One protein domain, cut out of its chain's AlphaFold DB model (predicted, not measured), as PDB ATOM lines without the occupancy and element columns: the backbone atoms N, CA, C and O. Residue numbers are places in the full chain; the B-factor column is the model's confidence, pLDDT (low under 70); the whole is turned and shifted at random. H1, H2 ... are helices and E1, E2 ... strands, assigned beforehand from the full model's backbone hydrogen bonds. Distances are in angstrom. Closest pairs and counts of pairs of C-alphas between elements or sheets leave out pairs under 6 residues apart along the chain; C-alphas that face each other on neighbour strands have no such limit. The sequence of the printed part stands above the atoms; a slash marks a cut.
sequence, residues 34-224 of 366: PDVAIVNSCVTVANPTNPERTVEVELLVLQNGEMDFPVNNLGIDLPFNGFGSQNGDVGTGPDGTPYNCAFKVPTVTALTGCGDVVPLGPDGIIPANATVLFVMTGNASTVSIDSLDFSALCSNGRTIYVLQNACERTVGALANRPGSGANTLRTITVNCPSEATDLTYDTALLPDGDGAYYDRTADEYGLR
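AT A GLANCE: This is residues 34 to 224 of the 366 residues of an uncharacterized protein of Lewinella sp. 4G2 (UniProt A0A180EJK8). With little regular structure, look for a sandwich, two sheets partly face to face: strongly twisted E6 E8 E7 E4 E1 E11 E12, mixed, and antiparallel E5 E9 E10; hairpin E2 and E3 lies to one side. Of 191 printed residues, 68 are in named elements, mostly strand: twelve strands, with helix H1 between E7 and E8. It is compact, radius of gyration of the C-alphas 15.4 A, spans 40 by 38 by 36 A.

IN THESE COORDINATES: Find C-alpha 34 at (68.800, 84.323, 0.077); E1 runs to 40, then E2 44 to 47, E3 50 to 56, E4 59 to 63, E5 75 to 77, E6 117 to 119, E7 131 to 135, H1 142 to 145, E8 160 to 165, E9 185 to 192, E10 195 to 202, E11 212 to 215, E12 220 to 223.

HOW THE PARTS SIT: Between antiparallel E1 and E4, find N 61 and O 36 at 2.8 A. The closest C-alphas of E1 and E10, Pro 34 and Leu 199, are 5.8 A apart. E7, H1, E8 form a strand-helix-strand unit, parallel neighbours with a helix between, its crossover right-handed. H1, too short for O i to N i+4 pairs, is on neither sheet.

THE WHOLE: The printed part has no cut. E5 to E6 is a long link, 39 residues. Residues 156, 180 and 181 have pLDDT under 70.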
ATOM      1  N   PRO A  34      69.582  84.426   1.299       96.25
ATOM      2  CA  PRO A  34      68.800  84.323   0.077       96.25
ATOM      3  C   PRO A  34      69.387  85.233  -0.998       96.25
ATOM      4  O   PRO A  34      69.418  86.450  -0.833       96.25
ATOM      5  N   ASP A  35      69.831  84.651  -2.105       95.06
ATOM      6  CA  ASP A  35      70.550  85.387  -3.145       95.06
ATOM      7  C   ASP A  35      69.714  85.586  -4.405       95.06
ATOM      8  O   ASP A  35      69.703  86.685  -4.955       95.06
ATOM      9  N   VAL A  36      68.965  84.567  -4.835       96.50
ATOM     10  CA  VAL A  36      68.168  84.645  -6.066       96.50
ATOM     11  C   VAL A  36      66.783  84.059  -5.859       96.50
ATOM     12  O   VAL A  36      66.647  82.894  -5.492       96.50
ATOM     13  N   ALA A  37      65.753  84.851  -6.139       97.62
ATOM     14  CA  ALA A  37      64.359  84.429  -6.106       97.62
ATOM     15  C   ALA A  37      63.844  84.234  -7.536       97.62
ATOM     16  O   ALA A  37      63.792  85.188  -8.313       97.62
ATOM     17  N   ILE A  38      63.441  83.010  -7.880       97.06
ATOM     18  CA  ILE A  38      62.798  82.683  -9.155       97.06
ATOM     19  C   ILE A  38      61.294  82.706  -8.901       97.06
ATOM     20  O   ILE A  38      60.721  81.747  -8.382       97.06
ATOM     21  N   VAL A  39      60.701  83.856  -9.213       93.50
ATOM     22  CA  VAL A  39      59.358  84.267  -8.787       93.50
ATOM     23  C   VAL A  39      58.275  83.727  -9.712       93.50
ATOM     24  O   VAL A  39      57.218  83.357  -9.234       93.50
ATOM     25  N   ASN A  40      58.540  83.616 -11.013       88.88
ATOM     26  CA  ASN A  40      57.646  82.908 -11.924       88.88
ATOM     27  C   ASN A  40      58.460  81.860 -12.677       88.88
ATOM     28  O   ASN A  40      59.142  82.180 -13.642       88.88
ATOM     29  N   SER A  41      58.481  80.620 -12.197       87.50
ATOM     30  CA  SER A  41      59.230  79.544 -12.853       87.50
ATOM     31  C   SER A  41      58.516  79.053 -14.116       87.50
ATOM     32  O   SER A  41      57.294  78.969 -14.127       87.50
ATOM     33  N   CYS A  42      59.254  78.552 -15.107       92.69
ATOM     34  CA  CYS A  42      58.667  77.908 -16.293       92.69
ATOM     35  C   CYS A  42      57.916  76.590 -16.050       92.69
ATOM     36  O   CYS A  42      57.418  75.969 -16.991       92.69
ATOM     37  N   VAL A  43      57.901  76.090 -14.818       95.56
ATOM     38  CA  VAL A  43      57.372  74.770 -14.483       95.56
ATOM     39  C   VAL A  43      56.224  74.895 -13.505       95.56
ATOM     40  O   VAL A  43      56.243  75.692 -12.570       95.56
ATOM     41  N   THR A  44      55.213  74.058 -13.702       95.88
ATOM     42  CA  THR A  44      54.073  73.984 -12.797       95.88
ATOM     43  C   THR A  44      53.768  72.534 -12.447       95.88
ATOM     44  O   THR A  44      54.032  71.611 -13.218       95.88
ATOM     45  N   VAL A  45      53.203  72.324 -11.266       96.19
ATOM     46  CA  VAL A  45      52.742  71.023 -10.768       96.19
ATOM     47  C   VAL A  45      51.245  71.063 -10.512       96.19
ATOM     48  O   VAL A  45      50.668  72.131 -10.320       96.19
ATOM     49  N   ALA A  46      50.587  69.905 -10.509       96.00
ATOM     50  CA  ALA A  46      49.155  69.831 -10.231       96.00
ATOM     51  C   ALA A  46      48.836  70.384  -8.834       96.00
ATOM     52  O   ALA A  46      49.519  70.068  -7.861       96.00
ATOM     53  N   ASN A  47      47.780  71.183  -8.710       95.38
ATOM     54  CA  ASN A  47      47.333  71.656  -7.408       95.38
ATOM     55  C   ASN A  47      46.758  70.473  -6.597       95.38
ATOM     56  O   ASN A  47      45.862  69.779  -7.087       95.38
ATOM     57  N   PRO A  48      47.205  70.264  -5.345       94.00
ATOM     58  CA  PRO A  48      46.852  69.079  -4.558       94.00
ATOM     59  C   PRO A  48      45.369  69.027  -4.159       94.00
ATOM     60  O   PRO A  48      44.839  67.967  -3.839       94.00
ATOM     61  N   THR A  49      44.677  70.167  -4.192       93.38
ATOM     62  CA  THR A  49      43.252  70.281  -3.834       93.38
ATOM     63  C   THR A  49      42.331  70.424  -5.043       93.38
ATOM     64  O   THR A  49      41.127  70.206  -4.924       93.38
ATOM     65  N   ASN A  50      42.875  70.789  -6.206       92.19
ATOM     66  CA  ASN A  50      42.121  70.938  -7.444       92.19
ATOM     67  C   ASN A  50      42.986  70.542  -8.654       92.19
ATOM     68  O   ASN A  50      43.682  71.398  -9.196       92.19
ATOM     69  N   PRO A  51      42.897  69.290  -9.128       88.12
ATOM     70  CA  PRO A  51      43.716  68.793 -10.235       88.12
ATOM     71  C   PRO A  51      43.535  69.528 -11.574       88.12
ATOM     72  O   PRO A  51      44.363  69.363 -12.464       88.12
ATOM     73  N   GLU A  52      42.477  70.330 -11.745       93.56
ATOM     74  CA  GLU A  52      42.274  71.161 -12.946       93.56
ATOM     75  C   GLU A  52      43.128  72.437 -12.939       93.56
ATOM     76  O   GLU A  52      43.143  73.188 -13.914       93.56
ATOM     77  N   ARG A  53      43.811  72.717 -11.826       94.00
ATOM     78  CA  ARG A  53      44.715  73.855 -11.668       94.00
ATOM     79  C   ARG A  53      46.140  73.373 -11.492       94.00
ATOM     80  O   ARG A  53      46.391  72.293 -10.959       94.00
ATOM     81  N   THR A  54      47.068  74.237 -11.862       94.81
ATOM     82  CA  THR A  54      48.486  74.049 -11.600       94.81
ATOM     83  C   THR A  54      49.002  75.120 -10.643       94.81
ATOM     84  O   THR A  54      48.320  76.110 -10.362       94.81
ATOM     85  N   VAL A  55      50.174  74.866 -10.075       93.62
ATOM     86  CA  VAL A  55      50.901  75.743  -9.158       93.62
ATOM     87  C   VAL A  55      52.327  75.859  -9.672       93.62
ATOM     88  O   VAL A  55      52.950  74.834  -9.943       93.62
ATOM     89  N   GLU A  56      52.822  77.084  -9.824       93.19
ATOM     90  CA  GLU A  56      54.211  77.369 -10.202       93.19
ATOM     91  C   GLU A  56      55.186  76.764  -9.182       93.19
ATOM     92  O   GLU A  56      54.964  76.824  -7.968       93.19
ATOM     93  N   VAL A  57      56.257  76.137  -9.676       95.88
ATOM     94  CA  VAL A  57      57.338  75.601  -8.838       95.88
ATOM     95  C   VAL A  57      58.418  76.662  -8.706       95.88
ATOM     96  O   VAL A  57      59.477  76.599  -9.323       95.88
ATOM     97  N   GLU A  58      58.135  77.650  -7.876       95.94
ATOM     98  CA  GLU A  58      59.086  78.709  -7.568       95.94
ATOM     99  C   GLU A  58      60.256  78.191  -6.733       95.94
ATOM    100  O   GLU A  58      60.159  77.202  -5.988       95.94
ATOM    101  N   LEU A  59      61.381  78.884  -6.878       97.81
ATOM    102  CA  LEU A  59      62.670  78.453  -6.363       97.81
ATOM    103  C   LEU A  59      63.377  79.617  -5.677       97.81
ATOM    104  O   LEU A  59      63.230  80.777  -6.060       97.81
ATOM    105  N   LEU A  60      64.186  79.285  -4.678       98.12
ATOM    106  CA  LEU A  60      65.083  80.225  -4.018       98.12
ATOM    107  C   LEU A  60      66.477  79.622  -3.971       98.12
ATOM    108  O   LEU A  60      66.652  78.488  -3.526       98.12
ATOM    109  N   VAL A  61      67.459  80.384  -4.428       97.38
ATOM    110  CA  VAL A  61      68.869  80.048  -4.262       97.38
ATOM    111  C   VAL A  61      69.352  80.703  -2.977       97.38
ATOM    112  O   VAL A  61      69.237  81.920  -2.816       97.38
ATOM    113  N   LEU A  62      69.875  79.888  -2.065       96.25
ATOM    114  CA  LEU A  62      70.536  80.334  -0.846       96.25
ATOM    115  C   LEU A  62      72.036  80.062  -0.952       96.25
ATOM    116  O   LEU A  62      72.454  79.053  -1.526       96.25
ATOM    117  N   GLN A  63      72.833  80.904  -0.313       93.12
ATOM    118  CA  GLN A  63      74.256  80.678  -0.118       93.12
ATOM    119  C   GLN A  63      74.534  80.522   1.374       93.12
ATOM    120  O   GLN A  63      74.213  81.393   2.179       93.12
ATOM    121  N   ASN A  64      75.119  79.391   1.758       92.56
ATOM    122  CA  ASN A  64      75.551  79.192   3.132       92.56
ATOM    123  C   ASN A  64      76.898  79.880   3.377       92.56
ATOM    124  O   ASN A  64      77.749  79.928   2.479       92.56
ATOM    125  N   GLY A  65      77.083  80.386   4.597       85.00
ATOM    126  CA  GLY A  65      78.328  81.016   5.028       85.00
ATOM    127  C   GLY A  65      79.462  80.015   5.249       85.00
ATOM    128  O   GLY A  65      79.380  78.844   4.889       85.00
ATOM    129  N   GLU A  66      80.538  80.461   5.892       83.81
ATOM    130  CA  GLU A  66      81.780  79.684   6.055       83.81
ATOM    131  C   GLU A  66      81.681  78.489   7.020       83.81
ATOM    132  O   GLU A  66      82.668  77.786   7.242       83.81
ATOM    133  N   MET A  67      80.513  78.242   7.614       84.38
ATOM    134  CA  MET A  67      80.304  77.167   8.580       84.38
ATOM    135  C   MET A  67      79.081  76.332   8.249       84.38
ATOM    136  O   MET A  67      78.113  76.804   7.657       84.38
ATOM    137  N   ASP A  68      79.131  75.082   8.687       90.38
ATOM    138  CA  ASP A  68      78.028  74.143   8.585       90.38
ATOM    139  C   ASP A  68      76.776  74.667   9.304       90.38
ATOM    140  O   ASP A  68      76.841  75.137  10.444       90.38
ATOM    141  N   PHE A  69      75.624  74.542   8.647       91.69
ATOM    142  CA  PHE A  69      74.346  75.034   9.141       91.69
ATOM    143  C   PHE A  69      73.300  73.905   9.229       91.69
ATOM    144  O   PHE A  69      72.947  73.302   8.212       91.69
ATOM    145  N   PRO A  70      72.767  73.587  10.422       93.94
ATOM    146  CA  PRO A  70      71.724  72.572  10.577       93.94
ATOM    147  C   PRO A  70      70.383  72.982   9.953       93.94
ATOM    148  O   PRO A  70      69.842  74.038  10.278       93.94
ATOM    149  N   VAL A  71      69.786  72.120   9.121       94.56
ATOM    150  CA  VAL A  71      68.504  72.414   8.444       94.56
ATOM    151  C   VAL A  71      67.358  72.643   9.441       94.56
ATOM    152  O   VAL A  71      66.478  73.462   9.197       94.56
ATOM    153  N   ASN A  72      67.373  71.978  10.597       91.69
ATOM    154  CA  ASN A  72      66.368  72.154  11.653       91.69
ATOM    155  C   ASN A  72      66.352  73.558  12.293       91.69
ATOM    156  O   ASN A  72      65.342  73.948  12.881       91.69
ATOM    157  N   ASN A  73      67.444  74.313  12.160       92.62
ATOM    158  CA  ASN A  73      67.560  75.691  12.625       92.62
ATOM    159  C   ASN A  73      67.195  76.710  11.537       92.62
ATOM    160  O   ASN A  73      67.246  77.908  11.805       92.62
ATOM    161  N   LEU A  74      66.862  76.254  10.325       95.38
ATOM    162  CA  LEU A  74      66.493  77.114   9.210       95.38
ATOM    163  C   LEU A  74      64.994  77.419   9.249       95.38
ATOM    164  O   LEU A  74      64.163  76.515   9.354       95.38
ATOM    165  N   GLY A  75      64.649  78.689   9.095       96.88
ATOM    166  CA  GLY A  75      63.298  79.155   8.818       96.88
ATOM    167  C   GLY A  75      63.253  79.958   7.535       96.88
ATOM    168  O   GLY A  75      64.160  80.737   7.269       96.88
ATOM    169  N   ILE A  76      62.188  79.809   6.758       97.75
ATOM    170  CA  ILE A  76      61.899  80.630   5.583       97.75
ATOM    171  C   ILE A  76      60.510  81.231   5.784       97.75
ATOM    172  O   ILE A  76      59.504  80.536   5.631       97.75
ATOM    173  N   ASP A  77      60.478  82.507   6.154       96.00
ATOM    174  CA  ASP A  77      59.274  83.333   6.206       96.00
ATOM    175  C   ASP A  77      59.024  83.913   4.809       96.00
ATOM    176  O   ASP A  77      59.880  84.578   4.210       96.00
ATOM    177  N   LEU A  78      57.882  83.525   4.244       95.12
ATOM    178  CA  LEU A  78      57.530  83.756   2.852       95.12
ATOM    179  C   LEU A  78      56.566  84.941   2.742       95.12
ATOM    180  O   LEU A  78      55.646  85.091   3.551       95.12
ATOM    181  N   PRO A  79      56.672  85.754   1.676       92.62
ATOM    182  CA  PRO A  79      55.716  86.825   1.461       92.62
ATOM    183  C   PRO A  79      54.305  86.246   1.321       92.62
ATOM    184  O   PRO A  79      54.073  85.266   0.614       92.62
ATOM    185  N   PHE A  80      53.319  86.897   1.943       86.62
ATOM    186  CA  PHE A  80      51.934  86.446   1.829       86.62
ATOM    187  C   PHE A  80      51.480  86.410   0.360       86.62
ATOM    188  O   PHE A  80      51.333  87.464  -0.279       86.62
ATOM    189  N   ASN A  81      51.207  85.199  -0.130       82.50
ATOM    190  CA  ASN A  81      50.725  84.938  -1.488       82.50
ATOM    191  C   ASN A  81      49.532  83.962  -1.545       82.50
ATOM    192  O   ASN A  81      49.049  83.605  -2.616       82.50
ATOM    193  N   GLY A  82      49.013  83.529  -0.393       82.31
ATOM    194  CA  GLY A  82      47.913  82.573  -0.339       82.31
ATOM    195  C   GLY A  82      47.382  82.324   1.062       82.31
ATOM    196  O   GLY A  82      48.085  82.485   2.052       82.31
ATOM    197  N   PHE A  83      46.126  81.885   1.137       85.69
ATOM    198  CA  PHE A  83      45.516  81.427   2.385       85.69
ATOM    199  C   PHE A  83      45.700  79.918   2.579       85.69
ATOM    200  O   PHE A  83      45.817  79.171   1.609       85.69
ATOM    201  N   GLY A  84      45.630  79.465   3.831       89.75
ATOM    202  CA  GLY A  84      45.747  78.053   4.209       89.75
ATOM    203  C   GLY A  84      47.135  77.707   4.742       89.75
ATOM    204  O   GLY A  84      48.133  78.281   4.313       89.75
ATOM    205  N   SER A  85      47.194  76.767   5.688       92.12
ATOM    206  CA  SER A  85      48.444  76.376   6.353       92.12
ATOM    207  C   SER A  85      49.471  75.807   5.375       92.12
ATOM    208  O   SER A  85      50.661  76.022   5.562       92.12
ATOM    209  N   GLN A  86      49.021  75.166   4.293       93.12
ATOM    210  CA  GLN A  86      49.886  74.632   3.238       93.12
ATOM    211  C   GLN A  86      50.645  75.707   2.442       93.12
ATOM    212  O   GLN A  86      51.582  75.381   1.720       93.12
ATOM    213  N   ASN A  87      50.233  76.975   2.550       94.44
ATOM    214  CA  ASN A  87      50.891  78.103   1.894       94.44
ATOM    215  C   ASN A  87      51.720  78.954   2.865       94.44
ATOM    216  O   ASN A  87      52.211  80.008   2.461       94.44
ATOM    217  N   GLY A  88      51.857  78.516   4.118       94.25
ATOM    218  CA  GLY A  88      52.616  79.228   5.138       94.25
ATOM    219  C   GLY A  88      54.129  79.061   5.014       94.25
ATOM    220  O   GLY A  88      54.637  78.431   4.081       94.25
ATOM    221  N   ASP A  89      54.802  79.629   6.007       96.69
ATOM    222  CA  ASP A  89      56.254  79.623   6.191       96.69
ATOM    223  C   ASP A  89      56.793  78.215   6.453       96.69
ATOM    224  O   ASP A  89      56.049  77.307   6.850       96.69
ATOM    225  N   VAL A  90      58.094  78.032   6.228       97.88
ATOM    226  CA  VAL A  90      58.742  76.716   6.192       97.88
ATOM    227  C   VAL A  90      59.867  76.631   7.216       97.88
ATOM    228  O   VAL A  90      60.710  77.517   7.281       97.88
ATOM    229  N   GLY A  91      59.924  75.548   7.989       96.56
ATOM    230  CA  GLY A  91      61.000  75.292   8.946       96.56
ATOM    231  C   GLY A  91      60.694  75.860  10.329       96.56
ATOM    232  O   GLY A  91      59.623  75.598  10.879       96.56
ATOM    233  N   THR A  92      61.637  76.608  10.892       92.38
ATOM    234  CA  THR A  92      61.594  77.065  12.286       92.38
ATOM    235  C   THR A  92      61.707  78.586  12.370       92.38
ATOM    236  O   THR A  92      62.601  79.177  11.779       92.38
ATOM    237  N   GLY A  93      60.819  79.238  13.116       88.56
ATOM    238  CA  GLY A  93      60.854  80.677  13.345       88.56
ATOM    239  C   GLY A  93      62.015  81.144  14.232       88.56
ATOM    240  O   GLY A  93      62.701  80.325  14.851       88.56
ATOM    241  N   PRO A  94      62.223  82.472  14.344       84.69
ATOM    242  CA  PRO A  94      63.346  83.066  15.083       84.69
ATOM    243  C   PRO A  94      63.431  82.651  16.557       84.69
ATOM    244  O   PRO A  94      64.502  82.654  17.153       84.69
ATOM    245  N   ASP A  95      62.296  82.312  17.165       85.06
ATOM    246  CA  ASP A  95      62.179  81.884  18.560       85.06
ATOM    247  C   ASP A  95      62.288  80.358  18.743       85.06
ATOM    248  O   ASP A  95      62.087  79.845  19.845       85.06
ATOM    249  N   GLY A  96      62.599  79.622  17.671       84.69
ATOM    250  CA  GLY A  96      62.655  78.165  17.670       84.69
ATOM    251  C   GLY A  96      61.291  77.489  17.495       84.69
ATOM    252  O   GLY A  96      61.215  76.260  17.571       84.69
ATOM    253  N   THR A  97      60.205  78.242  17.286       90.12
ATOM    254  CA  THR A  97      58.882  77.646  17.064       90.12
ATOM    255  C   THR A  97      58.744  77.116  15.636       90.12
ATOM    256  O   THR A  97      59.098  77.810  14.689       90.12
ATOM    257  N   PRO A  98      58.232  75.891  15.422       93.88
ATOM    258  CA  PRO A  98      57.997  75.398  14.070       93.88
ATOM    259  C   PRO A  98      56.944  76.232  13.334       93.88
ATOM    260  O   PRO A  98      55.889  76.547  13.894       93.88
ATOM    261  N   TYR A  99      57.202  76.523  12.063       95.06
ATOM    262  CA  TYR A  99      56.214  77.090  11.157       95.06
ATOM    263  C   TYR A  99      55.181  76.046  10.702       95.06
ATOM    264  O   TYR A  99      55.234  74.868  11.058       95.06
ATOM    265  N   ASN A 100      54.199  76.489   9.908       94.50
ATOM    266  CA  ASN A 100      53.126  75.627   9.401       94.50
ATOM    267  C   ASN A 100      53.639  74.517   8.477       94.50
ATOM    268  O   ASN A 100      53.048  73.436   8.429       94.50
ATOM    269  N   CYS A 101      54.710  74.794   7.737       97.31
ATOM    270  CA  CYS A 101      55.358  73.845   6.852       97.31
ATOM    271  C   CYS A 101      56.742  73.480   7.387       97.31
ATOM    272  O   CYS A 101      57.410  74.275   8.038       97.31
ATOM    273  N   ALA A 102      57.188  72.263   7.094       97.25
ATOM    274  CA  ALA A 102      58.517  71.773   7.446       97.25
ATOM    275  C   ALA A 102      59.351  71.545   6.181       97.25
ATOM    276  O   ALA A 102      58.816  71.535   5.073       97.25
ATOM    277  N   PHE A 103      60.647  71.291   6.338       98.19
ATOM    278  CA  PHE A 103      61.425  70.654   5.279       98.19
ATOM    279  C   PHE A 103      61.074  69.162   5.200       98.19
ATOM    280  O   PHE A 103      60.640  68.554   6.180       98.19
ATOM    281  N   LYS A 104      61.274  68.548   4.036       97.81
ATOM    282  CA  LYS A 104      61.245  67.088   3.863       97.81
ATOM    283  C   LYS A 104      62.521  66.622   3.178       97.81
ATOM    284  O   LYS A 104      63.233  67.424   2.584       97.81
ATOM    285  N   VAL A 105      62.770  65.313   3.197       98.06
ATOM    286  CA  VAL A 105      63.746  64.722   2.272       98.06
ATOM    287  C   VAL A 105      63.279  65.025   0.839       98.06
ATOM    288  O   VAL A 105      62.138  64.676   0.504       98.06
ATOM    289  N   PRO A 106      64.102  65.688   0.007       98.56
ATOM    290  CA  PRO A 106      63.676  66.092  -1.321       98.56
ATOM    291  C   PRO A 106      63.335  64.898  -2.212       98.56
ATOM    292  O   PRO A 106      64.044  63.895  -2.263       98.56
ATOM    293  N   THR A 107      62.238  65.034  -2.953       98.12
ATOM    294  CA  THR A 107      61.897  64.179  -4.097       98.12
ATOM    295  C   THR A 107      62.608  64.640  -5.368       98.12
ATOM    296  O   THR A 107      62.758  63.862  -6.309       98.12
ATOM    297  N   VAL A 108      63.062  65.895  -5.390       97.44
ATOM    298  CA  VAL A 108      64.008  66.420  -6.376       97.44
ATOM    299  C   VAL A 108      65.413  65.960  -5.997       97.44
ATOM    300  O   VAL A 108      65.967  66.388  -4.988       97.44
ATOM    301  N   THR A 109      65.971  65.058  -6.794       96.69
ATOM    302  CA  THR A 109      67.257  64.389  -6.517       96.69
ATOM    303  C   THR A 109      68.303  64.590  -7.606       96.69
ATOM    304  O   THR A 109      69.453  64.207  -7.428       96.69
ATOM    305  N   ALA A 110      67.917  65.205  -8.721       96.25
ATOM    306  CA  ALA A 110      68.816  65.618  -9.784       96.25
ATOM    307  C   ALA A 110      68.318  66.936 -10.377       96.25
ATOM    308  O   ALA A 110      67.126  67.239 -10.306       96.25
ATOM    309  N   LEU A 111      69.241  67.693 -10.959       95.56
ATOM    310  CA  LEU A 111      68.991  68.975 -11.607       95.56
ATOM    311  C   LEU A 111      69.638  68.930 -12.992       95.56
ATOM    312  O   LEU A 111      70.809  68.559 -13.116       95.56
ATOM    313  N   THR A 112      68.887  69.269 -14.036       94.25
ATOM    314  CA  THR A 112      69.410  69.314 -15.407       94.25
ATOM    315  C   THR A 112      70.574  70.304 -15.482       94.25
ATOM    316  O   THR A 112      70.458  71.431 -15.014       94.25
ATOM    317  N   GLY A 113      71.708  69.876 -16.041       89.88
ATOM    318  CA  GLY A 113      72.929  70.690 -16.114       89.88
ATOM    319  C   GLY A 113      73.898  70.517 -14.938       89.88
ATOM    320  O   GLY A 113      75.025  71.005 -15.001       89.88
ATOM    321  N   CYS A 114      73.517  69.780 -13.891       91.06
ATOM    322  CA  CYS A 114      74.330  69.597 -12.689       91.06
ATOM    323  C   CYS A 114      74.938  68.197 -12.608       91.06
ATOM    324  O   CYS A 114      74.245  67.195 -12.778       91.06
ATOM    325  N   GLY A 115      76.242  68.129 -12.322       87.25
ATOM    326  CA  GLY A 115      76.964  66.864 -12.147       87.25
ATOM    327  C   GLY A 115      76.890  66.291 -10.730       87.25
ATOM    328  O   GLY A 115      76.982  65.076 -10.576       87.25
ATOM    329  N   ASP A 116      76.714  67.142  -9.715       90.25
ATOM    330  CA  ASP A 116      76.685  66.744  -8.306       90.25
ATOM    331  C   ASP A 116      75.567  67.477  -7.553       90.25
ATOM    332  O   ASP A 116      75.569  68.706  -7.435       90.25
ATOM    333  N   VAL A 117      74.578  66.709  -7.090       94.69
ATOM    334  CA  VAL A 117      73.374  67.206  -6.417       94.69
ATOM    335  C   VAL A 117      73.132  66.375  -5.165       94.69
ATOM    336  O   VAL A 117      73.019  65.150  -5.237       94.69
ATOM    337  N   VAL A 118      73.008  67.040  -4.016       97.31
ATOM    338  CA  VAL A 118      72.850  66.394  -2.708       97.31
ATOM    339  C   VAL A 118      71.528  66.818  -2.058       97.31
ATOM    340  O   VAL A 118      71.401  67.943  -1.573       97.31
ATOM    341  N   PRO A 119      70.521  65.931  -2.001       97.56
ATOM    342  CA  PRO A 119      69.284  66.183  -1.268       97.56
ATOM    343  C   PRO A 119      69.527  66.242   0.244       97.56
ATOM    344  O   PRO A 119      70.078  65.302   0.819       97.56
ATOM    345  N   LEU A 120      69.059  67.301   0.906       97.19
ATOM    346  CA  LEU A 120      69.141  67.463   2.358       97.19
ATOM    347  C   LEU A 120      67.751  67.380   2.994       97.19
ATOM    348  O   LEU A 120      66.839  68.126   2.649       97.19
ATOM    349  N   GLY A 121      67.587  66.449   3.935       94.19
ATOM    350  CA  GLY A 121      66.385  66.349   4.765       94.19
ATOM    351  C   GLY A 121      66.430  67.262   6.003       94.19
ATOM    352  O   GLY A 121      67.416  67.966   6.209       94.19
ATOM    353  N   PRO A 122      65.400  67.209   6.867       91.00
ATOM    354  CA  PRO A 122      65.295  68.048   8.072       91.00
ATOM    355  C   PRO A 122      66.447  67.895   9.069       91.00
ATOM    356  O   PRO A 122      66.834  68.862   9.716       91.00
ATOM    357  N   ASP A 123      67.007  66.689   9.166       92.38
ATOM    358  CA  ASP A 123      68.157  66.380  10.027       92.38
ATOM    359  C   ASP A 123      69.502  66.575   9.302       92.38
ATOM    360  O   ASP A 123      70.558  66.182   9.799       92.38
ATOM    361  N   GLY A 124      69.464  67.124   8.085       93.12
ATOM    362  CA  GLY A 124      70.637  67.399   7.276       93.12
ATOM    363  C   GLY A 124      71.453  68.573   7.806       93.12
ATOM    364  O   GLY A 124      70.973  69.426   8.557       93.12
ATOM    365  N   ILE A 125      72.699  68.623   7.352       94.88
ATOM    366  CA  ILE A 125      73.607  69.746   7.554       94.88
ATOM    367  C   ILE A 125      73.874  70.360   6.185       94.88
ATOM    368  O   ILE A 125      74.263  69.649   5.259       94.88
ATOM    369  N   ILE A 126      73.648  71.662   6.064       95.19
ATOM    370  CA  ILE A 126      74.067  72.469   4.923       95.19
ATOM    371  C   ILE A 126      75.558  72.760   5.118       95.19
ATOM    372  O   ILE A 126      75.903  73.404   6.107       95.19
ATOM    373  N   PRO A 127      76.458  72.290   4.241       91.50
ATOM    374  CA  PRO A 127      77.889  72.481   4.466       91.50
ATOM    375  C   PRO A 127      78.322  73.938   4.331       91.50
ATOM    376  O   PRO A 127      77.670  74.735   3.651       91.50
ATOM    377  N   ALA A 128      79.452  74.285   4.940       84.56
ATOM    378  CA  ALA A 128      80.119  75.560   4.699       84.56
ATOM    379  C   ALA A 128      80.260  75.867   3.194       84.56
ATOM    380  O   ALA A 128      80.610  74.994   2.396       84.56
ATOM    381  N   ASN A 129      80.018  77.121   2.807       84.44
ATOM    382  CA  ASN A 129      80.094  77.637   1.438       84.44
ATOM    383  C   ASN A 129      79.174  76.924   0.428       84.44
ATOM    384  O   ASN A 129      79.348  77.071  -0.787       84.44
ATOM    385  N   ALA A 130      78.186  76.161   0.901       91.00
ATOM    386  CA  ALA A 130      77.244  75.456   0.048       91.00
ATOM    387  C   ALA A 130      76.307  76.414  -0.692       91.00
ATOM    388  O   ALA A 130      75.720  77.317  -0.098       91.00
ATOM    389  N   THR A 131      76.093  76.140  -1.976       93.12
ATOM    390  CA  THR A 131      74.973  76.702  -2.732       93.12
ATOM    391  C   THR A 131      73.778  75.765  -2.581       93.12
ATOM    392  O   THR A 131      73.875  74.562  -2.842       93.12
ATOM    393  N   VAL A 132      72.652  76.312  -2.134       97.00
ATOM    394  CA  VAL A 132      71.441  75.554  -1.826       97.00
ATOM    395  C   VAL A 132      70.317  75.991  -2.753       97.00
ATOM    396  O   VAL A 132      69.995  77.172  -2.837       97.00
ATOM    397  N   LEU A 133      69.677  75.032  -3.411       98.12
ATOM    398  CA  LEU A 133      68.423  75.242  -4.118       98.12
ATOM    399  C   LEU A 133      67.263  74.832  -3.212       98.12
ATOM    400  O   LEU A 133      67.121  73.659  -2.860       98.12
ATOM    401  N   PHE A 134      66.403  75.780  -2.864       98.56
ATOM    402  CA  PHE A 134      65.171  75.510  -2.141       98.56
ATOM    403  C   PHE A 134      63.980  75.419  -3.100       98.56
ATOM    404  O   PHE A 134      63.603  76.394  -3.750       98.56
ATOM    405  N   VAL A 135      63.368  74.235  -3.155       98.44
ATOM    406  CA  VAL A 135      62.155  73.951  -3.929       98.44
ATOM    407  C   VAL A 135      60.929  74.185  -3.050       98.44
ATOM    408  O   VAL A 135      60.701  73.470  -2.067       98.44
ATOM    409  N   MET A 136      60.108  75.175  -3.404       96.94
ATOM    410  CA  MET A 136      59.104  75.717  -2.483       96.94
ATOM    411  C   MET A 136      57.825  74.889  -2.340       96.94
ATOM    412  O   MET A 136      57.026  75.173  -1.447       96.94
ATOM    413  N   THR A 137      57.620  73.850  -3.155       97.19
ATOM    414  CA  THR A 137      56.451  72.960  -3.056       97.19
ATOM    415  C   THR A 137      56.828  71.487  -2.919       97.19
ATOM    416  O   THR A 137      57.766  70.981  -3.543       97.19
ATOM    417  N   GLY A 138      56.066  70.769  -2.097       97.44
ATOM    418  CA  GLY A 138      56.317  69.377  -1.744       97.44
ATOM    419  C   GLY A 138      55.935  68.355  -2.804       97.44
ATOM    420  O   GLY A 138      56.451  67.243  -2.773       97.44
ATOM    421  N   ASN A 139      55.100  68.698  -3.777       95.94
ATOM    422  CA  ASN A 139      54.707  67.779  -4.850       95.94
ATOM    423  C   ASN A 139      55.605  67.867  -6.098       95.94
ATOM    424  O   ASN A 139      55.404  67.108  -7.044       95.94
ATOM    425  N   ALA A 140      56.614  68.747  -6.107       97.44
ATOM    426  CA  ALA A 140      57.626  68.768  -7.159       97.44
ATOM    427  C   ALA A 140      58.539  67.532  -7.080       97.44
ATOM    428  O   ALA A 140      58.956  67.101  -6.001       97.44
ATOM    429  N   SER A 141      58.877  66.968  -8.233       97.62
ATOM    430  CA  SER A 141      59.807  65.843  -8.382       97.62
ATOM    431  C   SER A 141      60.906  66.198  -9.379       97.62
ATOM    432  O   SER A 141      60.759  67.173 -10.110       97.62
ATOM    433  N   THR A 142      61.969  65.390  -9.464       97.56
ATOM    434  CA  THR A 142      63.011  65.558 -10.497       97.56
ATOM    435  C   THR A 142      62.412  65.693 -11.900       97.56
ATOM    436  O   THR A 142      62.830  66.553 -12.659       97.56
ATOM    437  N   VAL A 143      61.391  64.892 -12.222       96.25
ATOM    438  CA  VAL A 143      60.715  64.929 -13.532       96.25
ATOM    439  C   VAL A 143      59.879  66.197 -13.702       96.25
ATOM    440  O   VAL A 143      59.705  66.682 -14.804       96.25
ATOM    441  N   SER A 144      59.342  66.756 -12.620       94.81
ATOM    442  CA  SER A 144      58.517  67.970 -12.700       94.81
ATOM    443  C   SER A 144      59.327  69.222 -13.029       94.81
ATOM    444  O   SER A 144      58.744  70.206 -13.470       94.81
ATOM    445  N   ILE A 145      60.633  69.203 -12.758       96.12
ATOM    446  CA  ILE A 145      61.526  70.348 -12.953       96.12
ATOM    447  C   ILE A 145      62.613  70.076 -14.001       96.12
ATOM    448  O   ILE A 145      63.547  70.864 -14.121       96.12
ATOM    449  N   ASP A 146      62.525  68.966 -14.739       94.88
ATOM    450  CA  ASP A 146      63.567  68.534 -15.682       94.88
ATOM    451  C   ASP A 146      63.732  69.477 -16.884       94.88
ATOM    452  O   ASP A 146      64.803  69.512 -17.494       94.88
ATOM    453  N   SER A 147      62.704  70.275 -17.179       93.31
ATOM    454  CA  SER A 147      62.708  71.305 -18.215       93.31
ATOM    455  C   SER A 147      63.374  72.617 -17.796       93.31
ATOM    456  O   SER A 147      63.518  73.498 -18.639       93.31
ATOM    457  N   LEU A 148      63.739  72.784 -16.522       96.06
ATOM    458  CA  LEU A 148      64.576  73.902 -16.085       96.06
ATOM    459  C   LEU A 148      66.048  73.577 -16.343       96.06
ATOM    460  O   LEU A 148      66.476  72.452 -16.094       96.06
ATOM    461  N   ASP A 149      66.834  74.559 -16.779       94.81
ATOM    462  CA  ASP A 149      68.280  74.400 -16.965       94.81
ATOM    463  C   ASP A 149      69.064  75.043 -15.812       94.81
ATOM    464  O   ASP A 149      69.124  76.264 -15.681       94.81
ATOM    465  N   PHE A 150      69.708  74.222 -14.984       94.75
ATOM    466  CA  PHE A 150      70.520  74.665 -13.850       94.75
ATOM    467  C   PHE A 150      72.017  74.759 -14.186       94.75
ATOM    468  O   PHE A 150      72.833  74.967 -13.288       94.75
ATOM    469  N   SER A 151      72.411  74.629 -15.460       90.44
ATOM    470  CA  SER A 151      73.823  74.630 -15.880       90.44
ATOM    471  C   SER A 151      74.595  75.859 -15.391       90.44
ATOM    472  O   SER A 151      75.760  75.744 -15.011       90.44
ATOM    473  N   ALA A 152      73.956  77.034 -15.361       88.75
ATOM    474  CA  ALA A 152      74.575  78.252 -14.842       88.75
ATOM    475  C   ALA A 152      74.871  78.140 -13.336       88.75
ATOM    476  O   ALA A 152      75.996  78.417 -12.909       88.75
ATOM    477  N   LEU A 153      73.897  77.674 -12.547       88.06
ATOM    478  CA  LEU A 153      74.034  77.464 -11.102       88.06
ATOM    479  C   LEU A 153      75.113  76.420 -10.773       88.06
ATOM    480  O   LEU A 153      75.848  76.561  -9.802       88.06
ATOM    481  N   CYS A 154      75.240  75.403 -11.624       86.62
ATOM    482  CA  CYS A 154      76.174  74.288 -11.469       86.62
ATOM    483  C   CYS A 154      77.535  74.508 -12.141       86.62
ATOM    484  O   CYS A 154      78.378  73.602 -12.185       86.62
ATOM    485  N   SER A 155      77.779  75.717 -12.650       76.94
ATOM    486  CA  SER A 155      79.072  76.090 -13.209       76.94
ATOM    487  C   SER A 155      80.190  75.931 -12.165       76.94
ATOM    488  O   SER A 155      79.997  76.104 -10.961       76.94
ATOM    489  N   ASN A 156      81.395  75.586 -12.629       68.81
ATOM    490  CA  ASN A 156      82.593  75.355 -11.802       68.81
ATOM    491  C   ASN A 156      82.602  74.069 -10.950       68.81
ATOM    492  O   ASN A 156      83.451  73.938 -10.072       68.81
ATOM    493  N   GLY A 157      81.707  73.108 -11.211       71.44
ATOM    494  CA  GLY A 157      81.726  71.801 -10.536       71.44
ATOM    495  C   GLY A 157      81.327  71.861  -9.060       71.44
ATOM    496  O   GLY A 157      81.726  71.001  -8.279       71.44
ATOM    497  N   ARG A 158      80.571  72.894  -8.674       78.69
ATOM    498  CA  ARG A 158      80.036  73.054  -7.322       78.69
ATOM    499  C   ARG A 158      78.923  72.038  -7.075       78.69
ATOM    500  O   ARG A 158      78.056  71.849  -7.927       78.69
ATOM    501  N   THR A 159      78.930  71.428  -5.896       89.00
ATOM    502  CA  THR A 159      77.819  70.603  -5.416       89.00
ATOM    503  C   THR A 159      76.627  71.496  -5.087       89.00
ATOM    504  O   THR A 159      76.770  72.444  -4.311       89.00
ATOM    505  N   ILE A 160      75.453  71.178  -5.634       94.75
ATOM    506  CA  ILE A 160      74.206  71.854  -5.261       94.75
ATOM    507  C   ILE A 160      73.462  71.029  -4.228       94.75
ATOM    508  O   ILE A 160      73.132  69.863  -4.452       94.75
ATOM    509  N   TYR A 161      73.153  71.656  -3.102       97.94
ATOM    510  CA  TYR A 161      72.355  71.038  -2.054       97.94
ATOM    511  C   TYR A 161      70.892  71.385  -2.275       97.94
ATOM    512  O   TYR A 161      70.556  72.540  -2.508       97.94
ATOM    513  N   VAL A 162      70.003  70.401  -2.218       98.62
ATOM    514  CA  VAL A 162      68.575  70.636  -2.451       98.62
ATOM    515  C   VAL A 162      67.834  70.558  -1.130       98.62
ATOM    516  O   VAL A 162      67.925  69.558  -0.423       98.62
ATOM    517  N   LEU A 163      67.065  71.597  -0.824       98.75
ATOM    518  CA  LEU A 163      66.037  71.580   0.209       98.75
ATOM    519  C   LEU A 163      64.669  71.580  -0.457       98.75
ATOM    520  O   LEU A 163      64.485  72.143  -1.536       98.75
ATOM    521  N   GLN A 164      63.684  70.977   0.198       98.62
ATOM    522  CA  GLN A 164      62.328  70.962  -0.329       98.62
ATOM    523  C   GLN A 164      61.291  71.139   0.771       98.62
ATOM    524  O   GLN A 164      61.381  70.531   1.841       98.62
ATOM    525  N   ASN A 165      60.283  71.954   0.473       98.38
ATOM    526  CA  ASN A 165      59.122  72.135   1.329       98.38
ATOM    527  C   ASN A 165      58.347  70.814   1.471       98.38
ATOM    528  O   ASN A 165      58.146  70.087   0.499       98.38
ATOM    529  N   ALA A 166      57.894  70.489   2.678       97.81
ATOM    530  CA  ALA A 166      57.017  69.354   2.930       97.81
ATOM    531  C   ALA A 166      55.570  69.626   2.495       97.81
ATOM    532  O   ALA A 166      54.867  68.698   2.100       97.81
ATOM    533  N   CYS A 167      55.123  70.882   2.557       97.44
ATOM    534  CA  CYS A 167      53.781  71.267   2.142       97.44
ATOM    535  C   CYS A 167      53.633  71.232   0.623       97.44
ATOM    536  O   CYS A 167      54.413  71.839  -0.112       97.44
ATOM    537  N   GLU A 168      52.573  70.586   0.151       96.69
ATOM    538  CA  GLU A 168      52.110  70.720  -1.227       96.69
ATOM    539  C   GLU A 168      51.309  72.016  -1.338       96.69
ATOM    540  O   GLU A 168      50.220  72.152  -0.768       96.69
ATOM    541  N   ARG A 169      51.879  73.003  -2.027       95.38
ATOM    542  CA  ARG A 169      51.276  74.331  -2.104       95.38
ATOM    543  C   ARG A 169      50.067  74.326  -3.029       95.38
ATOM    544  O   ARG A 169      49.987  73.552  -3.980       95.38
ATOM    545  N   THR A 170      49.120  75.226  -2.771       95.25
ATOM    546  CA  THR A 170      47.946  75.426  -3.645       95.25
ATOM    547  C   THR A 170      48.046  76.688  -4.502       95.25
ATOM    548  O   THR A 170      47.168  76.927  -5.327       95.25
ATOM    549  N   VAL A 171      49.080  77.500  -4.283       92.94
ATOM    550  CA  VAL A 171      49.451  78.708  -5.033       92.94
ATOM    551  C   VAL A 171      50.970  78.906  -4.928       92.94
ATOM    552  O   VAL A 171      51.598  78.282  -4.065       92.94
ATOM    553  N   GLY A 172      51.546  79.774  -5.764       91.69
ATOM    554  CA  GLY A 172      52.950  80.180  -5.644       91.69
ATOM    555  C   GLY A 172      53.306  80.620  -4.217       91.69
ATOM    556  O   GLY A 172      52.467  81.113  -3.453       91.69
ATOM    557  N   ALA A 173      54.533  80.372  -3.800       92.19
ATOM    558  CA  ALA A 173      55.116  80.858  -2.556       92.19
ATOM    559  C   ALA A 173      55.488  82.346  -2.588       92.19
ATOM    560  O   ALA A 173      55.270  83.044  -1.603       92.19
ATOM    561  N   LEU A 174      55.997  82.826  -3.710       93.75
ATOM    562  CA  LEU A 174      56.481  84.158  -3.974       93.75
ATOM    563  C   LEU A 174      55.377  84.972  -4.628       93.75
ATOM    564  O   LEU A 174      54.559  84.494  -5.406       93.75
ATOM    565  N   ALA A 175      55.294  86.231  -4.233       84.19
ATOM    566  CA  ALA A 175      54.233  87.094  -4.702       84.19
ATOM    567  C   ALA A 175      54.645  87.796  -5.997       84.19
ATOM    568  O   ALA A 175      55.567  88.609  -5.989       84.19
ATOM    569  N   ASN A 176      53.877  87.562  -7.062       83.75
ATOM    570  CA  ASN A 176      54.035  88.209  -8.377       83.75
ATOM    571  C   ASN A 176      53.323  89.575  -8.420       83.75
ATOM    572  O   ASN A 176      53.166  90.186  -9.473       83.75
ATOM    573  N   ARG A 177      52.775  90.029  -7.284       81.69
ATOM    574  CA  ARG A 177      51.931  91.225  -7.180       81.69
ATOM    575  C   ARG A 177      52.196  92.006  -5.897       81.69
ATOM    576  O   ARG A 177      52.572  91.396  -4.890       81.69
ATOM    577  N   PRO A 178      51.882  93.313  -5.878       76.25
ATOM    578  CA  PRO A 178      51.955  94.141  -4.679       76.25
ATOM    579  C   PRO A 178      51.201  93.545  -3.490       76.25
ATOM    580  O   PRO A 178      50.225  92.807  -3.660       76.25
ATOM    581  N   GLY A 179      51.679  93.855  -2.286       70.06
ATOM    582  CA  GLY A 179      51.022  93.515  -1.027       70.06
ATOM    583  C   GLY A 179      49.746  94.323  -0.798       70.06
ATOM    584  O   GLY A 179      49.145  94.881  -1.712       70.06
ATOM    585  N   SER A 180      49.303  94.404   0.456       68.75
ATOM    586  CA  SER A 180      48.187  95.286   0.808       68.75
ATOM    587  C   SER A 180      48.555  96.757   0.571       68.75
ATOM    588  O   SER A 180      49.568  97.233   1.087       68.75
ATOM    589  N   GLY A 181      47.696  97.495  -0.133       65.62
ATOM    590  CA  GLY A 181      47.933  98.899  -0.480       65.62
ATOM    591  C   GLY A 181      48.764  99.060  -1.757       65.62
ATOM    592  O   GLY A 181      48.872  98.140  -2.556       65.62
ATOM    593  N   ALA A 182      49.339 100.245  -1.965       75.00
ATOM    594  CA  ALA A 182      50.218 100.524  -3.108       75.00
ATOM    595  C   ALA A 182      51.672 100.043  -2.888       75.00
ATOM    596  O   ALA A 182      52.567 100.487  -3.598       75.00
ATOM    597  N   ASN A 183      51.922  99.188  -1.884       84.81
ATOM    598  CA  ASN A 183      53.259  98.680  -1.586       84.81
ATOM    599  C   ASN A 183      53.593  97.493  -2.493       84.81
ATOM    600  O   ASN A 183      53.017  96.412  -2.355       84.81
ATOM    601  N   THR A 184      54.531  97.707  -3.405       90.31
ATOM    602  CA  THR A 184      54.990  96.725  -4.389       90.31
ATOM    603  C   THR A 184      56.134  95.850  -3.871       90.31
ATOM    604  O   THR A 184      56.450  94.845  -4.506       90.31
ATOM    605  N   LEU A 185      56.708  96.164  -2.706       91.94
ATOM    606  CA  LEU A 185      57.808  95.406  -2.122       91.94
ATOM    607  C   LEU A 185      57.330  94.104  -1.480       91.94
ATOM    608  O   LEU A 185      56.318  94.069  -0.769       91.94
ATOM    609  N   ARG A 186      58.101  93.042  -1.700       92.62
ATOM    610  CA  ARG A 186      57.918  91.710  -1.125       92.62
ATOM    611  C   ARG A 186      59.234  91.238  -0.538       92.62
ATOM    612  O   ARG A 186      60.270  91.385  -1.174       92.62
ATOM    613  N   THR A 187      59.176  90.672   0.658       94.19
ATOM    614  CA  THR A 187      60.356  90.232   1.403       94.19
ATOM    615  C   THR A 187      60.236  88.749   1.703       94.19
ATOM    616  O   THR A 187      59.180  88.294   2.142       94.19
ATOM    617  N   ILE A 188      61.312  88.021   1.429       96.81
ATOM    618  CA  ILE A 188      61.568  86.672   1.920       96.81
ATOM    619  C   ILE A 188      62.583  86.826   3.046       96.81
ATOM    620  O   ILE A 188      63.645  87.415   2.829       96.81
ATOM    621  N   THR A 189      62.273  86.282   4.212       96.38
ATOM    622  CA  THR A 189      63.143  86.352   5.386       96.38
ATOM    623  C   THR A 189      63.642  84.952   5.704       96.38
ATOM    624  O   THR A 189      62.860  84.051   6.013       96.38
ATOM    625  N   VAL A 190      64.954  84.753   5.639       96.50
ATOM    626  CA  VAL A 190      65.588  83.531   6.133       96.50
ATOM    627  C   VAL A 190      65.913  83.739   7.602       96.50
ATOM    628  O   VAL A 190      66.739  84.583   7.941       96.50
ATOM    629  N   ASN A 191      65.231  82.996   8.464       93.38
ATOM    630  CA  ASN A 191      65.353  83.073   9.909       93.38
ATOM    631  C   ASN A 191      66.303  82.003  10.437       93.38
ATOM    632  O   ASN A 191      66.242  80.836  10.047       93.38
ATOM    633  N   CYS A 192      67.129  82.416  11.388       88.94
ATOM    634  CA  CYS A 192      68.028  81.577  12.157       88.94
ATOM    635  C   CYS A 192      67.876  81.917  13.657       88.94
ATOM    636  O   CYS A 192      67.337  82.973  13.996       88.94
ATOM    637  N   PRO A 193      68.349  81.071  14.597       81.94
ATOM    638  CA  PRO A 193      68.078  81.241  16.034       81.94
ATOM    639  C   PRO A 193      68.516  82.578  16.662       81.94
ATOM    640  O   PRO A 193      68.096  82.905  17.770       81.94
ATOM    641  N   SER A 194      69.395  83.338  16.006       76.19
ATOM    642  CA  SER A 194      69.923  84.608  16.523       76.19
ATOM    643  C   SER A 194      70.057  85.712  15.476       76.19
ATOM    644  O   SER A 194      70.585  86.779  15.785       76.19
ATOM    645  N   GLU A 195      69.623  85.469  14.246       85.19
ATOM    646  CA  GLU A 195      69.795  86.391  13.127       85.19
ATOM    647  C   GLU A 195      68.814  86.052  12.006       85.19
ATOM    648  O   GLU A 195      68.221  84.974  11.983       85.19
ATOM    649  N   ALA A 196      68.644  86.986  11.081       89.88
ATOM    650  CA  ALA A 196      67.856  86.778   9.886       89.88
ATOM    651  C   ALA A 196      68.512  87.498   8.711       89.88
ATOM    652  O   ALA A 196      69.199  88.509   8.892       89.88
ATOM    653  N   THR A 197      68.296  86.973   7.513       92.62
ATOM    654  CA  THR A 197      68.750  87.593   6.270       92.62
ATOM    655  C   THR A 197      67.597  87.721   5.297       92.62
ATOM    656  O   THR A 197      66.884  86.749   5.042       92.62
ATOM    657  N   ASP A 198      67.471  88.907   4.711       93.62
ATOM    658  CA  ASP A 198      66.338  89.247   3.864       93.62
ATOM    659  C   ASP A 198      66.738  89.286   2.386       93.62
ATOM    660  O   ASP A 198      67.829  89.741   2.013       93.62
ATOM    661  N   LEU A 199      65.793  88.887   1.539       95.12
ATOM    662  CA  LEU A 199      65.747  89.236   0.125       95.12
ATOM    663  C   LEU A 199      64.440  89.988  -0.114       95.12
ATOM    664  O   LEU A 199      63.352  89.428   0.012       95.12
ATOM    665  N   THR A 200      64.557  91.275  -0.435       94.75
ATOM    666  CA  THR A 200      63.414  92.134  -0.755       94.75
ATOM    667  C   THR A 200      63.454  92.501  -2.228       94.75
ATOM    668  O   THR A 200      64.469  93.002  -2.696       94.75
ATOM    669  N   TYR A 201      62.349  92.279  -2.935       94.00
ATOM    670  CA  TYR A 201      62.200  92.593  -4.352       94.00
ATOM    671  C   TYR A 201      60.942  93.433  -4.599       94.00
ATOM    672  O   TYR A 201      59.954  93.355  -3.863       94.00
ATOM    673  N   ASP A 202      60.981  94.253  -5.644       93.62
ATOM    674  CA  ASP A 202      59.884  95.110  -6.074       93.62
ATOM    675  C   ASP A 202      59.088  94.433  -7.193       93.62
ATOM    676  O   ASP A 202      59.556  94.260  -8.318       93.62
ATOM    677  N   THR A 203      57.841  94.076  -6.897       92.31
ATOM    678  CA  THR A 203      56.937  93.458  -7.877       92.31
ATOM    679  C   THR A 203      56.579  94.366  -9.049       92.31
ATOM    680  O   THR A 203      56.121  93.863 -10.065       92.31
ATOM    681  N   ALA A 204      56.794  95.682  -8.949       91.44
ATOM    682  CA  ALA A 204      56.619  96.598 -10.074       91.44
ATOM    683  C   ALA A 204      57.768  96.532 -11.095       91.44
ATOM    684  O   ALA A 204      57.602  97.012 -12.216       91.44
ATOM    685  N   LEU A 205      58.923  95.982 -10.704       93.50
ATOM    686  CA  LEU A 205      60.102  95.822 -11.559       93.50
ATOM    687  C   LEU A 205      60.260  94.392 -12.084       93.50
ATOM    688  O   LEU A 205      61.062  94.167 -12.989       93.50
ATOM    689  N   LEU A 206      59.497  93.436 -11.544       93.06
ATOM    690  CA  LEU A 206      59.483  92.068 -12.047       93.06
ATOM    691  C   LEU A 206      58.911  92.026 -13.470       93.06
ATOM    692  O   LEU A 206      57.798  92.510 -13.691       93.06
ATOM    693  N   PRO A 207      59.640  91.436 -14.433       91.94
ATOM    694  CA  PRO A 207      59.110  91.210 -15.767       91.94
ATOM    695  C   PRO A 207      57.884  90.296 -15.736       91.94
ATOM    696  O   PRO A 207      57.846  89.307 -15.003       91.94
ATOM    697  N   ASP A 208      56.908  90.596 -16.588       88.50
ATOM    698  CA  ASP A 208      55.788  89.695 -16.836       88.50
ATOM    699  C   ASP A 208      56.261  88.529 -17.716       88.50
ATOM    700  O   ASP A 208      56.684  88.737 -18.855       88.50
ATOM    701  N   GLY A 209      56.156  87.299 -17.217       88.38
ATOM    702  CA  GLY A 209      56.446  86.093 -17.993       88.38
ATOM    703  C   GLY A 209      57.085  84.982 -17.172       88.38
ATOM    704  O   GLY A 209      57.488  85.188 -16.027       88.38
ATOM    705  N   ASP A 210      57.146  83.797 -17.765       91.31
ATOM    706  CA  ASP A 210      57.791  82.630 -17.172       91.31
ATOM    707  C   ASP A 210      59.317  82.782 -17.236       91.31
ATOM    708  O   ASP A 210      59.880  83.262 -18.219       91.31
ATOM    709  N   GLY A 211      59.989  82.384 -16.163       91.00
ATOM    710  CA  GLY A 211      61.407  82.633 -15.924       91.00
ATOM    711  C   GLY A 211      61.710  83.978 -15.258       91.00
ATOM    712  O   GLY A 211      62.867  84.398 -15.286       91.00
ATOM    713  N   ALA A 212      60.720  84.685 -14.696       95.19
ATOM    714  CA  ALA A 212      60.957  85.956 -14.010       95.19
ATOM    715  C   ALA A 212      61.692  85.737 -12.680       95.19
ATOM    716  O   ALA A 212      61.308  84.881 -11.873       95.19
ATOM    717  N   TYR A 213      62.735  86.528 -12.437       96.19
ATOM    718  CA  TYR A 213      63.565  86.422 -11.240       96.19
ATOM    719  C   TYR A 213      64.047  87.782 -10.733       96.19
ATOM    720  O   TYR A 213      64.067  88.775 -11.464       96.19
ATOM    721  N   TYR A 214      64.484  87.785  -9.475       96.81
ATOM    722  CA  TYR A 214      65.310  88.834  -8.893       96.81
ATOM    723  C   TYR A 214      66.591  88.220  -8.324       96.81
ATOM    724  O   TYR A 214      66.528  87.291  -7.515       96.81
ATOM    725  N   ASP A 215      67.738  88.739  -8.754       95.00
ATOM    726  CA  ASP A 215      69.061  88.413  -8.228       95.00
ATOM    727  C   ASP A 215      69.548  89.563  -7.342       95.00
ATOM    728  O   ASP A 215      69.903  90.639  -7.824       95.00
ATOM    729  N   ARG A 216      69.598  89.319  -6.032       91.50
ATOM    730  CA  ARG A 216      70.053  90.288  -5.029       91.50
ATOM    731  C   ARG A 216      71.549  90.583  -5.143       91.50
ATOM    732  O   ARG A 216      71.985  91.666  -4.767       91.50
ATOM    733  N   THR A 217      72.344  89.632  -5.630       86.88
ATOM    734  CA  THR A 217      73.809  89.767  -5.723       86.88
ATOM    735  C   THR A 217      74.233  90.682  -6.869       86.88
ATOM    736  O   THR A 217      75.241  91.380  -6.759       86.88
ATOM    737  N   ALA A 218      73.430  90.723  -7.932       86.88
ATOM    738  CA  ALA A 218      73.571  91.654  -9.048       86.88
ATOM    739  C   ALA A 218      72.675  92.903  -8.921       86.88
ATOM    740  O   ALA A 218      72.852  93.851  -9.683       86.88
ATOM    741  N   ASP A 219      71.723  92.892  -7.980       88.19
ATOM    742  CA  ASP A 219      70.581  93.814  -7.910       88.19
ATOM    743  C   ASP A 219      69.832  93.909  -9.254       88.19
ATOM    744  O   ASP A 219      69.554  94.986  -9.784       88.19
ATOM    745  N   GLU A 220      69.543  92.745  -9.842       91.44
ATOM    746  CA  GLU A 220      69.014  92.616 -11.200       91.44
ATOM    747  C   GLU A 220      67.648  91.926 -11.215       91.44
ATOM    748  O   GLU A 220      67.454  90.857 -10.635       91.44
ATOM    749  N   TYR A 221      66.708  92.520 -11.950       93.88
ATOM    750  CA  TYR A 221      65.454  91.885 -12.346       93.88
ATOM    751  C   TYR A 221      65.612  91.356 -13.763       93.88
ATOM    752  O   TYR A 221      66.037  92.093 -14.655       93.88
ATOM    753  N   GLY A 222      65.229  90.104 -13.990       93.69
ATOM    754  CA  GLY A 222      65.397  89.491 -15.300       93.69
ATOM    755  C   GLY A 222      64.310  88.489 -15.646       93.69
ATOM    756  O   GLY A 222      63.472  88.122 -14.822       93.69
ATOM    757  N   LEU A 223      64.336  88.070 -16.910       94.56
ATOM    758  CA  LEU A 223      63.435  87.080 -17.486       94.56
ATOM    759  C   LEU A 223      64.267  86.049 -18.254       94.56
ATOM    760  O   LEU A 223      65.022  86.407 -19.159       94.56
ATOM    761  N   ARG A 224      64.136  84.773 -17.890       93.25
ATOM    762  CA  ARG A 224      64.760  83.638 -18.581       93.25
ATOM    763  C   ARG A 224      63.710  82.855 -19.356       93.25
ATOM    764  O   ARG A 224      63.233  81.823 -18.900       93.25
TER     765      ARG A 224